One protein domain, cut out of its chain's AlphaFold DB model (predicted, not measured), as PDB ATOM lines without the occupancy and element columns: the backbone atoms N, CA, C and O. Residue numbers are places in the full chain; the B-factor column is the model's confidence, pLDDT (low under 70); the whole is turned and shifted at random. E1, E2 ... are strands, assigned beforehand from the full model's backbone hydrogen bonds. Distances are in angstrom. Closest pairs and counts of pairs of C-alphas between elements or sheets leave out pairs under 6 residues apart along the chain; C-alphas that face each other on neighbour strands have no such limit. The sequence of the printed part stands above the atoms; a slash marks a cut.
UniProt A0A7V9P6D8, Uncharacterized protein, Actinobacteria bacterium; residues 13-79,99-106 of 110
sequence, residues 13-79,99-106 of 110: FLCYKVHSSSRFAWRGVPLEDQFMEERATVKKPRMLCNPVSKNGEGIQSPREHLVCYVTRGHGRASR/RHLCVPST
ATOM      1  N   PHE A  13     180.857 209.918 161.381       97.25
ATOM      2  CA  PHE A  13     180.671 210.457 160.039       97.25
ATOM      3  C   PHE A  13     181.882 211.258 159.581       97.25
ATOM      4  O   PHE A  13     182.380 212.119 160.308       97.25
ATOM      5  N   LEU A  14     182.311 211.019 158.342       97.19
ATOM      6  CA  LEU A  14     183.252 211.875 157.631       97.19
ATOM      7  C   LEU A  14     182.491 212.696 156.588       97.19
ATOM      8  O   LEU A  14     181.814 212.140 155.722       97.19
ATOM      9  N   CYS A  15     182.583 214.023 156.687       98.31
ATOM     10  CA  CYS A  15     181.789 214.943 155.878       98.31
ATOM     11  C   CYS A  15     182.623 215.632 154.792       98.31
ATOM     12  O   CYS A  15     183.608 216.310 155.077       98.31
ATOM     13  N   TYR A  16     182.161 215.532 153.550       97.69
ATOM     14  CA  TYR A  16     182.753 216.146 152.370       97.69
ATOM     15  C   TYR A  16     181.934 217.354 151.939       97.69
ATOM     16  O   TYR A  16     180.705 217.303 151.889       97.69
ATOM     17  N   LYS A  17     182.607 218.453 151.582       97.81
ATOM     18  CA  LYS A  17     181.953 219.592 150.928       97.81
ATOM     19  C   LYS A  17     181.413 219.146 149.571       97.81
ATOM     20  O   LYS A  17     182.167 218.632 148.755       97.81
ATOM     21  N   VAL A  18     180.138 219.424 149.318       96.12
ATOM     22  CA  VAL A  18     179.492 219.122 148.035       96.12
ATOM     23  C   VAL A  18     179.018 220.386 147.337       96.12
ATOM     24  O   VAL A  18     178.742 221.413 147.967       96.12
ATOM     25  N   HIS A  19     178.911 220.284 146.019       93.62
ATOM     26  CA  HIS A  19     178.338 221.294 145.148       93.62
ATOM     27  C   HIS A  19     177.223 220.639 144.334       93.62
ATOM     28  O   HIS A  19     177.420 219.575 143.758       93.62
ATOM     29  N   SER A  20     176.043 221.257 144.319       89.31
ATOM     30  CA  SER A  20     174.929 220.786 143.496       89.31
ATOM     31  C   SER A  20     175.176 221.161 142.038       89.31
ATOM     32  O   SER A  20     175.464 222.327 141.763       89.31
ATOM     33  N   SER A  21     175.032 220.204 141.122       88.00
ATOM     34  CA  SER A  21     175.076 220.446 139.672       88.00
ATOM     35  C   SER A  21     173.791 221.096 139.147       88.00
ATOM     36  O   SER A  21     173.807 221.751 138.109       88.00
ATOM     37  N   SER A  22     172.684 220.966 139.882       90.88
ATOM     38  CA  SER A  22     171.384 221.545 139.545       90.88
ATOM     39  C   SER A  22     170.929 222.583 140.572       90.88
ATOM     40  O   SER A  22     171.407 222.635 141.715       90.88
ATOM     41  N   ARG A  23     169.981 223.442 140.171       90.94
ATOM     42  CA  ARG A  23     169.351 224.396 141.092       90.94
ATOM     43  C   ARG A  23     168.567 223.640 142.160       90.94
ATOM     44  O   ARG A  23     167.708 222.823 141.852       90.94
ATOM     45  N   PHE A  24     168.823 223.978 143.419       94.38
ATOM     46  CA  PHE A  24     168.041 223.476 144.539       94.38
ATOM     47  C   PHE A  24     166.857 224.407 144.811       94.38
ATOM     48  O   PHE A  24     167.046 225.594 145.089       94.38
ATOM     49  N   ALA A  25     165.639 223.870 144.752       96.25
ATOM     50  CA  ALA A  25     164.430 224.608 145.093       96.25
ATOM     51  C   ALA A  25     164.345 224.815 146.611       96.25
ATOM     52  O   ALA A  25     164.354 223.847 147.372       96.25
ATOM     53  N   TRP A  26     164.259 226.071 147.051       96.81
ATOM     54  CA  TRP A  26     164.153 226.398 148.472       96.81
ATOM     55  C   TRP A  26     162.806 225.965 149.035       96.81
ATOM     56  O   TRP A  26     161.787 226.040 148.352       96.81
ATOM     57  N   ARG A  27     162.800 225.532 150.297       96.75
ATOM     58  CA  ARG A  27     161.585 225.063 150.974       96.75
ATOM     59  C   ARG A  27     161.582 225.531 152.419       96.75
ATOM     60  O   ARG A  27     162.629 225.529 153.066       96.75
ATOM     61  N   GLY A  28     160.423 225.953 152.910       96.69
ATOM     62  CA  GLY A  28     160.209 226.216 154.331       96.69
ATOM     63  C   GLY A  28     159.853 224.920 155.050       96.69
ATOM     64  O   GLY A  28     158.971 224.203 154.586       96.69
ATOM     65  N   VAL A  29     160.520 224.632 156.162       95.69
ATOM     66  CA  VAL A  29     160.271 223.451 156.996       95.69
ATOM     67  C   VAL A  29     160.107 223.884 158.457       95.69
ATOM     68  O   VAL A  29     160.896 224.715 158.915       95.69
ATOM     69  N   PRO A  30     159.081 223.404 159.179       95.19
ATOM     70  CA  PRO A  30     159.044 223.532 160.631       95.19
ATOM     71  C   PRO A  30     160.126 222.632 161.241       95.19
ATOM     72  O   PRO A  30     160.331 221.513 160.769       95.19
ATOM     73  N   LEU A  31     160.832 223.138 162.242       93.31
ATOM     74  CA  LEU A  31     161.866 222.447 162.999       93.31
ATOM     75  C   LEU A  31     161.647 222.722 164.482       93.31
ATOM     76  O   LEU A  31     161.319 223.841 164.869       93.31
ATOM     77  N   GLU A  32     161.885 221.704 165.289       92.75
ATOM     78  CA  GLU A  32     161.830 221.778 166.738       92.75
ATOM     79  C   GLU A  32     162.992 220.962 167.301       92.75
ATOM     80  O   GLU A  32     163.281 219.859 166.827       92.75
ATOM     81  N   ASP A  33     163.682 221.527 168.282       91.56
ATOM     82  CA  ASP A  33     164.670 220.843 169.101       91.56
ATOM     83  C   ASP A  33     164.585 221.343 170.554       91.56
ATOM     84  O   ASP A  33     163.691 222.098 170.932       91.56
ATOM     85  N   GLN A  34     165.515 220.919 171.407       90.00
ATOM     86  CA  GLN A  34     165.513 221.293 172.825       90.00
ATOM     87  C   GLN A  34     165.807 222.781 173.091       90.00
ATOM     88  O   GLN A  34     165.747 223.221 174.241       90.00
ATOM     89  N   PHE A  35     166.221 223.537 172.074       88.12
ATOM     90  CA  PHE A  35     166.574 224.950 172.179       88.12
ATOM     91  C   PHE A  35     165.484 225.850 171.612       88.12
ATOM     92  O   PHE A  35     165.337 226.980 172.088       88.12
ATOM     93  N   MET A  36     164.764 225.385 170.588       85.81
ATOM     94  CA  MET A  36     163.817 226.219 169.863       85.81
ATOM     95  C   MET A  36     162.786 225.446 169.037       85.81
ATOM     96  O   MET A  36     163.032 224.340 168.568       85.81
ATOM     97  N   GLU A  37     161.686 226.136 168.745       91.75
ATOM     98  CA  GLU A  37     160.742 225.811 167.681       91.75
ATOM     99  C   GLU A  37     160.789 226.944 166.638       91.75
ATOM    100  O   GLU A  37     160.594 228.120 166.964       91.75
ATOM    101  N   GLU A  38     161.094 226.632 165.375       90.69
ATOM    102  CA  GLU A  38     161.059 227.613 164.287       90.69
ATOM    103  C   GLU A  38     160.659 227.027 162.936       90.69
ATOM    104  O   GLU A  38     160.905 225.871 162.611       90.69
ATOM    105  N   ARG A  39     160.146 227.889 162.055       93.56
ATOM    106  CA  ARG A  39     160.135 227.604 160.620       93.56
ATOM    107  C   ARG A  39     161.452 228.086 160.008       93.56
ATOM    108  O   ARG A  39     161.750 229.276 160.057       93.56
ATOM    109  N   ALA A  40     162.210 227.188 159.384       94.44
ATOM    110  CA  ALA A  40     163.471 227.489 158.706       94.44
ATOM    111  C   ALA A  40     163.361 227.293 157.187       94.44
ATOM    112  O   ALA A  40     162.617 226.447 156.696       94.44
ATOM    113  N   THR A  41     164.130 228.054 156.408       97.00
ATOM    114  CA  THR A  41     164.252 227.846 154.956       97.00
ATOM    115  C   THR A  41     165.475 226.988 154.631       97.00
ATOM    116  O   THR A  41     166.604 227.406 154.889       97.00
ATOM    117  N   VAL A  42     165.269 225.832 154.000       97.31
ATOM    118  CA  VAL A  42     166.321 224.951 153.463       97.31
ATOM    119  C   VAL A  42     166.741 225.448 152.081       97.31
ATOM    120  O   VAL A  42     165.891 225.638 151.211       97.31
ATOM    121  N   LYS A  43     168.045 225.677 151.871       96.12
ATOM    122  CA  LYS A  43     168.549 226.393 150.685       96.12
ATOM    123  C   LYS A  43     169.342 225.574 149.679       96.12
ATOM    124  O   LYS A  43     169.148 225.764 148.487       96.12
ATOM    125  N   LYS A  44     170.322 224.784 150.114       95.94
ATOM    126  CA  LYS A  44     171.164 223.963 149.222       95.94
ATOM    127  C   LYS A  44     171.961 222.932 150.013       95.94
ATOM    128  O   LYS A  44     172.302 223.233 151.163       95.94
ATOM    129  N   PRO A  45     172.307 221.773 149.422       97.00
ATOM    130  CA  PRO A  45     173.234 220.842 150.053       97.00
ATOM    131  C   PRO A  45     174.594 221.523 150.250       97.00
ATOM    132  O   PRO A  45     175.036 222.333 149.428       97.00
ATOM    133  N   ARG A  46     175.240 221.227 151.377       97.69
ATOM    134  CA  ARG A  46     176.538 221.787 151.770       97.69
ATOM    135  C   ARG A  46     177.569 220.709 152.047       97.69
ATOM    136  O   ARG A  46     178.748 220.938 151.749       97.69
ATOM    137  N   MET A  47     177.136 219.596 152.641       98.25
ATOM    138  CA  MET A  47     177.990 218.451 152.943       98.25
ATOM    139  C   MET A  47     177.267 217.133 152.681       98.25
ATOM    140  O   MET A  47     176.069 217.039 152.941       98.25
ATOM    141  N   LEU A  48     178.019 216.138 152.218       97.94
ATOM    142  CA  LEU A  48     177.665 214.724 152.287       97.94
ATOM    143  C   LEU A  48     178.505 214.089 153.392       97.94
ATOM    144  O   LEU A  48     179.726 214.212 153.369       97.94
ATOM    145  N   CYS A  49     177.863 213.433 154.346       98.62
ATOM    146  CA  CYS A  49     178.497 212.783 155.478       98.62
ATOM    147  C   CYS A  49     178.322 211.271 155.357       98.62
ATOM    148  O   CYS A  49     177.201 210.764 155.405       98.62
ATOM    149  N   ASN A  50     179.441 210.569 155.204       97.88
ATOM    150  CA  ASN A  50     179.478 209.120 155.067       97.88
ATOM    151  C   ASN A  50     179.774 208.471 156.420       97.88
ATOM    152  O   ASN A  50     180.660 208.977 157.119       97.88
ATOM    153  N   PRO A  51     179.101 207.361 156.769       97.44
ATOM    154  CA  PRO A  51     179.517 206.517 157.880       97.44
ATOM    155  C   PRO A  51     180.995 206.135 157.746       97.44
ATOM    156  O   PRO A  51     181.465 205.825 156.649       97.44
ATOM    157  N   VAL A  52     181.745 206.179 158.845       97.06
ATOM    158  CA  VAL A  52     183.183 205.894 158.857       97.06
ATOM    159  C   VAL A  52     183.563 205.002 160.034       97.06
ATOM    160  O   VAL A  52     183.146 205.219 161.169       97.06
ATOM    161  N   SER A  53     184.425 204.022 159.763       96.38
ATOM    162  CA  SER A  53     185.097 203.243 160.803       96.38
ATOM    163  C   SER A  53     186.250 204.067 161.369       96.38
ATOM    164  O   SER A  53     187.300 204.218 160.740       96.38
ATOM    165  N   LYS A  54     186.060 204.636 162.561       92.75
ATOM    166  CA  LYS A  54     187.152 205.283 163.294       92.75
ATOM    167  C   LYS A  54     187.936 204.196 164.027       92.75
ATOM    168  O   LYS A  54     187.350 203.493 164.831       92.75
ATOM    169  N   ASN A  55     189.241 204.068 163.790       93.56
ATOM    170  CA  ASN A  55     190.118 203.103 164.479       93.56
ATOM    171  C   ASN A  55     189.710 201.618 164.341       93.56
ATOM    172  O   ASN A  55     189.973 200.829 165.241       93.56
ATOM    173  N   GLY A  56     189.061 201.224 163.242       92.38
ATOM    174  CA  GLY A  56     188.696 199.818 163.012       92.38
ATOM    175  C   GLY A  56     187.468 199.332 163.790       92.38
ATOM    176  O   GLY A  56     187.210 198.138 163.834       92.38
ATOM    177  N   GLU A  57     186.686 200.237 164.374       91.56
ATOM    178  CA  GLU A  57     185.504 199.901 165.184       91.56
ATOM    179  C   GLU A  57     184.288 199.422 164.367       91.56
ATOM    180  O   GLU A  57     183.267 199.044 164.937       91.56
ATOM    181  N   GLY A  58     184.388 199.436 163.035       93.88
ATOM    182  CA  GLY A  58     183.326 199.023 162.123       93.88
ATOM    183  C   GLY A  58     182.351 200.149 161.771       93.88
ATOM    184  O   GLY A  58     182.524 201.301 162.167       93.88
ATOM    185  N   ILE A  59     181.349 199.800 160.963       96.56
ATOM    186  CA  ILE A  59     180.256 200.678 160.533       96.56
ATOM    187  C   ILE A  59     178.958 199.902 160.752       96.56
ATOM    188  O   ILE A  59     178.807 198.809 160.204       96.56
ATOM    189  N   GLN A  60     178.043 200.442 161.554       95.44
ATOM    190  CA  GLN A  60     176.778 199.782 161.887       95.44
ATOM    191  C   GLN A  60     175.773 199.885 160.746       95.44
ATOM    192  O   GLN A  60     175.157 198.888 160.373       95.44
ATOM    193  N   SER A  61     175.659 201.072 160.155       95.69
ATOM    194  CA  SER A  61     174.693 201.385 159.112       95.69
ATOM    195  C   SER A  61     175.410 201.902 157.861       95.69
ATOM    196  O   SER A  61     175.327 203.084 157.526       95.69
ATOM    197  N   PRO A  62     176.088 201.034 157.083       95.25
ATOM    198  CA  PRO A  62     176.926 201.460 155.957       95.25
ATOM    199  C   PRO A  62     176.167 202.133 154.805       95.25
ATOM    200  O   PRO A  62     176.794 202.681 153.904       95.25
ATOM    201  N   ARG A  63     174.828 202.088 154.819       95.69
ATOM    202  CA  ARG A  63     173.951 202.721 153.821       95.69
ATOM    203  C   ARG A  63     173.250 203.984 154.333       95.69
ATOM    204  O   ARG A  63     172.535 204.618 153.560       95.69
ATOM    205  N   GLU A  64     173.421 204.342 155.606       96.06
ATOM    206  CA  GLU A  64     172.769 205.504 156.219       96.06
ATOM    207  C   GLU A  64     173.710 206.708 156.191       96.06
ATOM    208  O   GLU A  64     174.455 206.980 157.127       96.06
ATOM    209  N   HIS A  65     173.688 207.450 155.090       97.75
ATOM    210  CA  HIS A  65     174.442 208.693 154.955       97.75
ATOM    211  C   HIS A  65     173.631 209.866 155.499       97.75
ATOM    212  O   HIS A  65     172.417 209.768 155.679       97.75
ATOM    213  N   LEU A  66     174.279 211.016 155.688       98.50
ATOM    214  CA  LEU A  66     173.581 212.281 155.918       98.50
ATOM    215  C   LEU A  66     173.916 213.277 154.811       98.50
ATOM    216  O   LEU A  66     175.083 213.453 154.461       98.50
ATOM    217  N   VAL A  67     172.921 214.010 154.319       97.94
ATOM    218  CA  VAL A  67     173.155 215.238 153.550       97.94
ATOM    219  C   VAL A  67     172.788 216.432 154.417       97.94
ATOM    220  O   VAL A  67     171.655 216.568 154.874       97.94
ATOM    221  N   CYS A  68     173.756 217.318 154.639       98.31
ATOM    222  CA  CYS A  68     173.564 218.541 155.410       98.31
ATOM    223  C   CYS A  68     173.301 219.723 154.482       98.31
ATOM    224  O   CYS A  68     174.148 220.085 153.658       98.31
ATOM    225  N   TYR A  69     172.146 220.358 154.642       97.81
ATOM    226  CA  TYR A  69     171.704 221.510 153.863       97.81
ATOM    227  C   TYR A  69     171.919 222.806 154.630       97.81
ATOM    228  O   TYR A  69     171.678 222.848 155.830       97.81
ATOM    229  N   VAL A  70     172.304 223.884 153.943       97.19
ATOM    230  CA  VAL A  70     172.284 225.230 154.538       97.19
ATOM    231  C   VAL A  70     170.847 225.604 154.871       97.19
ATOM    232  O   VAL A  70     169.979 225.554 153.993       97.19
ATOM    233  N   THR A  71     170.626 226.047 156.105       95.75
ATOM    234  CA  THR A  71     169.348 226.602 156.544       95.75
ATOM    235  C   THR A  71     169.457 228.092 156.839       95.75
ATOM    236  O   THR A  71     170.528 228.639 157.113       95.75
ATOM    237  N   ARG A  72     168.320 228.776 156.740       94.06
ATOM    238  CA  ARG A  72     168.116 230.112 157.290       94.06
ATOM    239  C   ARG A  72     166.925 230.039 158.236       94.06
ATOM    240  O   ARG A  72     165.797 229.944 157.759       94.06
ATOM    241  N   GLY A  73     167.207 230.065 159.533       87.94
ATOM    242  CA  GLY A  73     166.194 230.258 160.563       87.94
ATOM    243  C   GLY A  73     165.596 231.662 160.492       87.94
ATOM    244  O   GLY A  73     166.265 232.609 160.053       87.94
ATOM    245  N   HIS A  74     164.334 231.774 160.893       83.94
ATOM    246  CA  HIS A  74     163.612 233.048 160.999       83.94
ATOM    247  C   HIS A  74     163.342 233.430 162.459       83.94
ATOM    248  O   HIS A  74     162.894 234.547 162.719       83.94
ATOM    249  N   GLY A  75     163.647 232.538 163.409       80.25
ATOM    250  CA  GLY A  75     163.574 232.823 164.837       80.25
ATOM    251  C   GLY A  75     164.646 233.810 165.313       80.25
ATOM    252  O   GLY A  75     165.659 234.066 164.650       80.25
ATOM    253  N   ARG A  76     164.434 234.373 166.509       81.50
ATOM    254  CA  ARG A  76     165.468 235.163 167.195       81.50
ATOM    255  C   ARG A  76     166.565 234.223 167.684       81.50
ATOM    256  O   ARG A  76     166.285 233.223 168.329       81.50
ATOM    257  N   ALA A  77     167.818 234.565 167.398       80.00
ATOM    258  CA  ALA A  77     168.951 233.757 167.830       80.00
ATOM    259  C   ALA A  77     169.155 233.856 169.349       80.00
ATOM    260  O   ALA A  77     169.395 234.948 169.868       80.00
ATOM    261  N   SER A  78     169.142 232.717 170.030       85.31
ATOM    262  CA  SER A  78     169.413 232.563 171.461       85.31
ATOM    263  C   SER A  78     170.709 231.781 171.680       85.31
ATOM    264  O   SER A  78     171.123 230.975 170.849       85.31
ATOM    265  N   ARG A  79     171.414 232.065 172.779       91.38
ATOM    266  CA  ARG A  79     172.648 231.356 173.149       91.38
ATOM    267  C   ARG A  79     172.325 230.316 174.211       91.38
ATOM    268  O   ARG A  79     171.810 230.672 175.265       91.38
ATOM    269  N   ARG A  99     172.333 226.415 161.517       90.69
ATOM    270  CA  ARG A  99     173.211 226.575 160.340       90.69
ATOM    271  C   ARG A  99     172.937 225.526 159.273       90.69
ATOM    272  O   ARG A  99     173.005 225.837 158.081       90.69
ATOM    273  N   HIS A 100     172.681 224.294 159.709       95.81
ATOM    274  CA  HIS A 100     172.464 223.168 158.823       95.81
ATOM    275  C   HIS A 100     171.355 222.259 159.335       95.81
ATOM    276  O   HIS A 100     171.234 222.060 160.539       95.81
ATOM    277  N   LEU A 101     170.607 221.678 158.400       96.75
ATOM    278  CA  LEU A 101     169.733 220.532 158.633       96.75
ATOM    279  C   LEU A 101     170.375 219.319 157.958       96.75
ATOM    280  O   LEU A 101     170.532 219.324 156.736       96.75
ATOM    281  N   CYS A 102     170.785 218.325 158.746       98.06
ATOM    282  CA  CYS A 102     171.363 217.075 158.254       98.06
ATOM    283  C   CYS A 102     170.283 215.998 158.205       98.06
ATOM    284  O   CYS A 102     169.644 215.726 159.217       98.06
ATOM    285  N   VAL A 103     170.068 215.421 157.025       97.38
ATOM    286  CA  VAL A 103     168.955 214.505 156.753       97.38
ATOM    287  C   VAL A 103     169.509 213.139 156.344       97.38
ATOM    288  O   VAL A 103     170.403 213.116 155.493       97.38
ATOM    289  N   PRO A 104     168.992 212.023 156.895       97.94
ATOM    290  CA  PRO A 104     169.299 210.677 156.418       97.94
ATOM    291  C   PRO A 104     169.122 210.543 154.905       97.94
ATOM    292  O   PRO A 104     168.209 211.122 154.314       97.94
ATOM    293  N   SER A 105     170.034 209.836 154.251       96.94
ATOM    294  CA  SER A 105     170.096 209.735 152.794       96.94
ATOM    295  C   SER A 105     170.810 208.460 152.362       96.94
ATOM    296  O   SER A 105     171.722 207.982 153.031       96.94
ATOM    297  N   THR A 106     170.443 207.947 151.194       95.44
ATOM    298  CA  THR A 106     171.203 206.918 150.475       95.44
ATOM    299  C   THR A 106     172.091 207.577 149.424       95.44
ATOM    300  O   THR A 106     171.729 208.622 148.881       95.44
TER     301      THR A 106
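What this domain is: This is residues 13 to 79 and 99 to 106 of the 110 residues of an uncharacterized protein of Actinobacteria bacterium (UniProt A0A7V9P6D8). A single strongly twisted sheet is built along one long bent strand, E3, whose first part turns away with E2 as a hairpin arm at one end. E1 pairs near the other end of E3 on the same side as E2, E4 and then E5 lie on the other side, and the long loop of residues 53 to 64 lies at the end away from the E2 and E3 arm. The printed part has 75 residues, with five named strands in the order E1 to E5 and no named helix. The class is all strand, the neighbour pairs are antiparallel, and the branched sheet has no single order. The whole is loose, with a radius of gyration of the C-alphas of 14.5 A, and flat, spanning 42 by 33 by 17 A.

Where its parts are: E1, residues 13 to 17, begins at C-alpha 13 (180.671, 210.457, 160.039). E2 is residues 27 to 32. E3, residues 37 to 52, is 31.3 A long and ends at C-alpha 52 (183.183, 205.894, 158.857). E4, residues 65 to 73, is 23.8 A long. E5, residues 100 to 105, ends at C-alpha 105 (170.096, 209.735, 152.794).

How they stand to each other: E3 bends by 98 degrees at residue 41, and its pairing is staggered. E1 is the antiparallel neighbour of E3 over residues 47 to 51 of E3, with N 16 and O 48 within hydrogen-bond range at 2.8 A. E2 and E3 form a hairpin, with N 29 and O 40 at 2.8 A. The hairpin of E3 and E4 has N 49 and O 66 at 2.8 A; E2, E3 and E4 make a meander, each strand the antiparallel neighbour of the one before. E4 bends by 52 degrees at residue 70. E5, an edge strand, is the antiparallel neighbour of E4, with N 69 of E4 and O 101 of E5 within hydrogen-bond range at 2.8 A. E1 and E2 are apart.

The domain as a whole: The C-alphas farthest apart, Gly 56 and Arg 76, are 42.5 A from each other. Residues 80 to 98 are not printed, with 13.7 A between C-alphas 79 and 99. The link from E3 to E4 is long. No printed residue is under 70 in pLDDT.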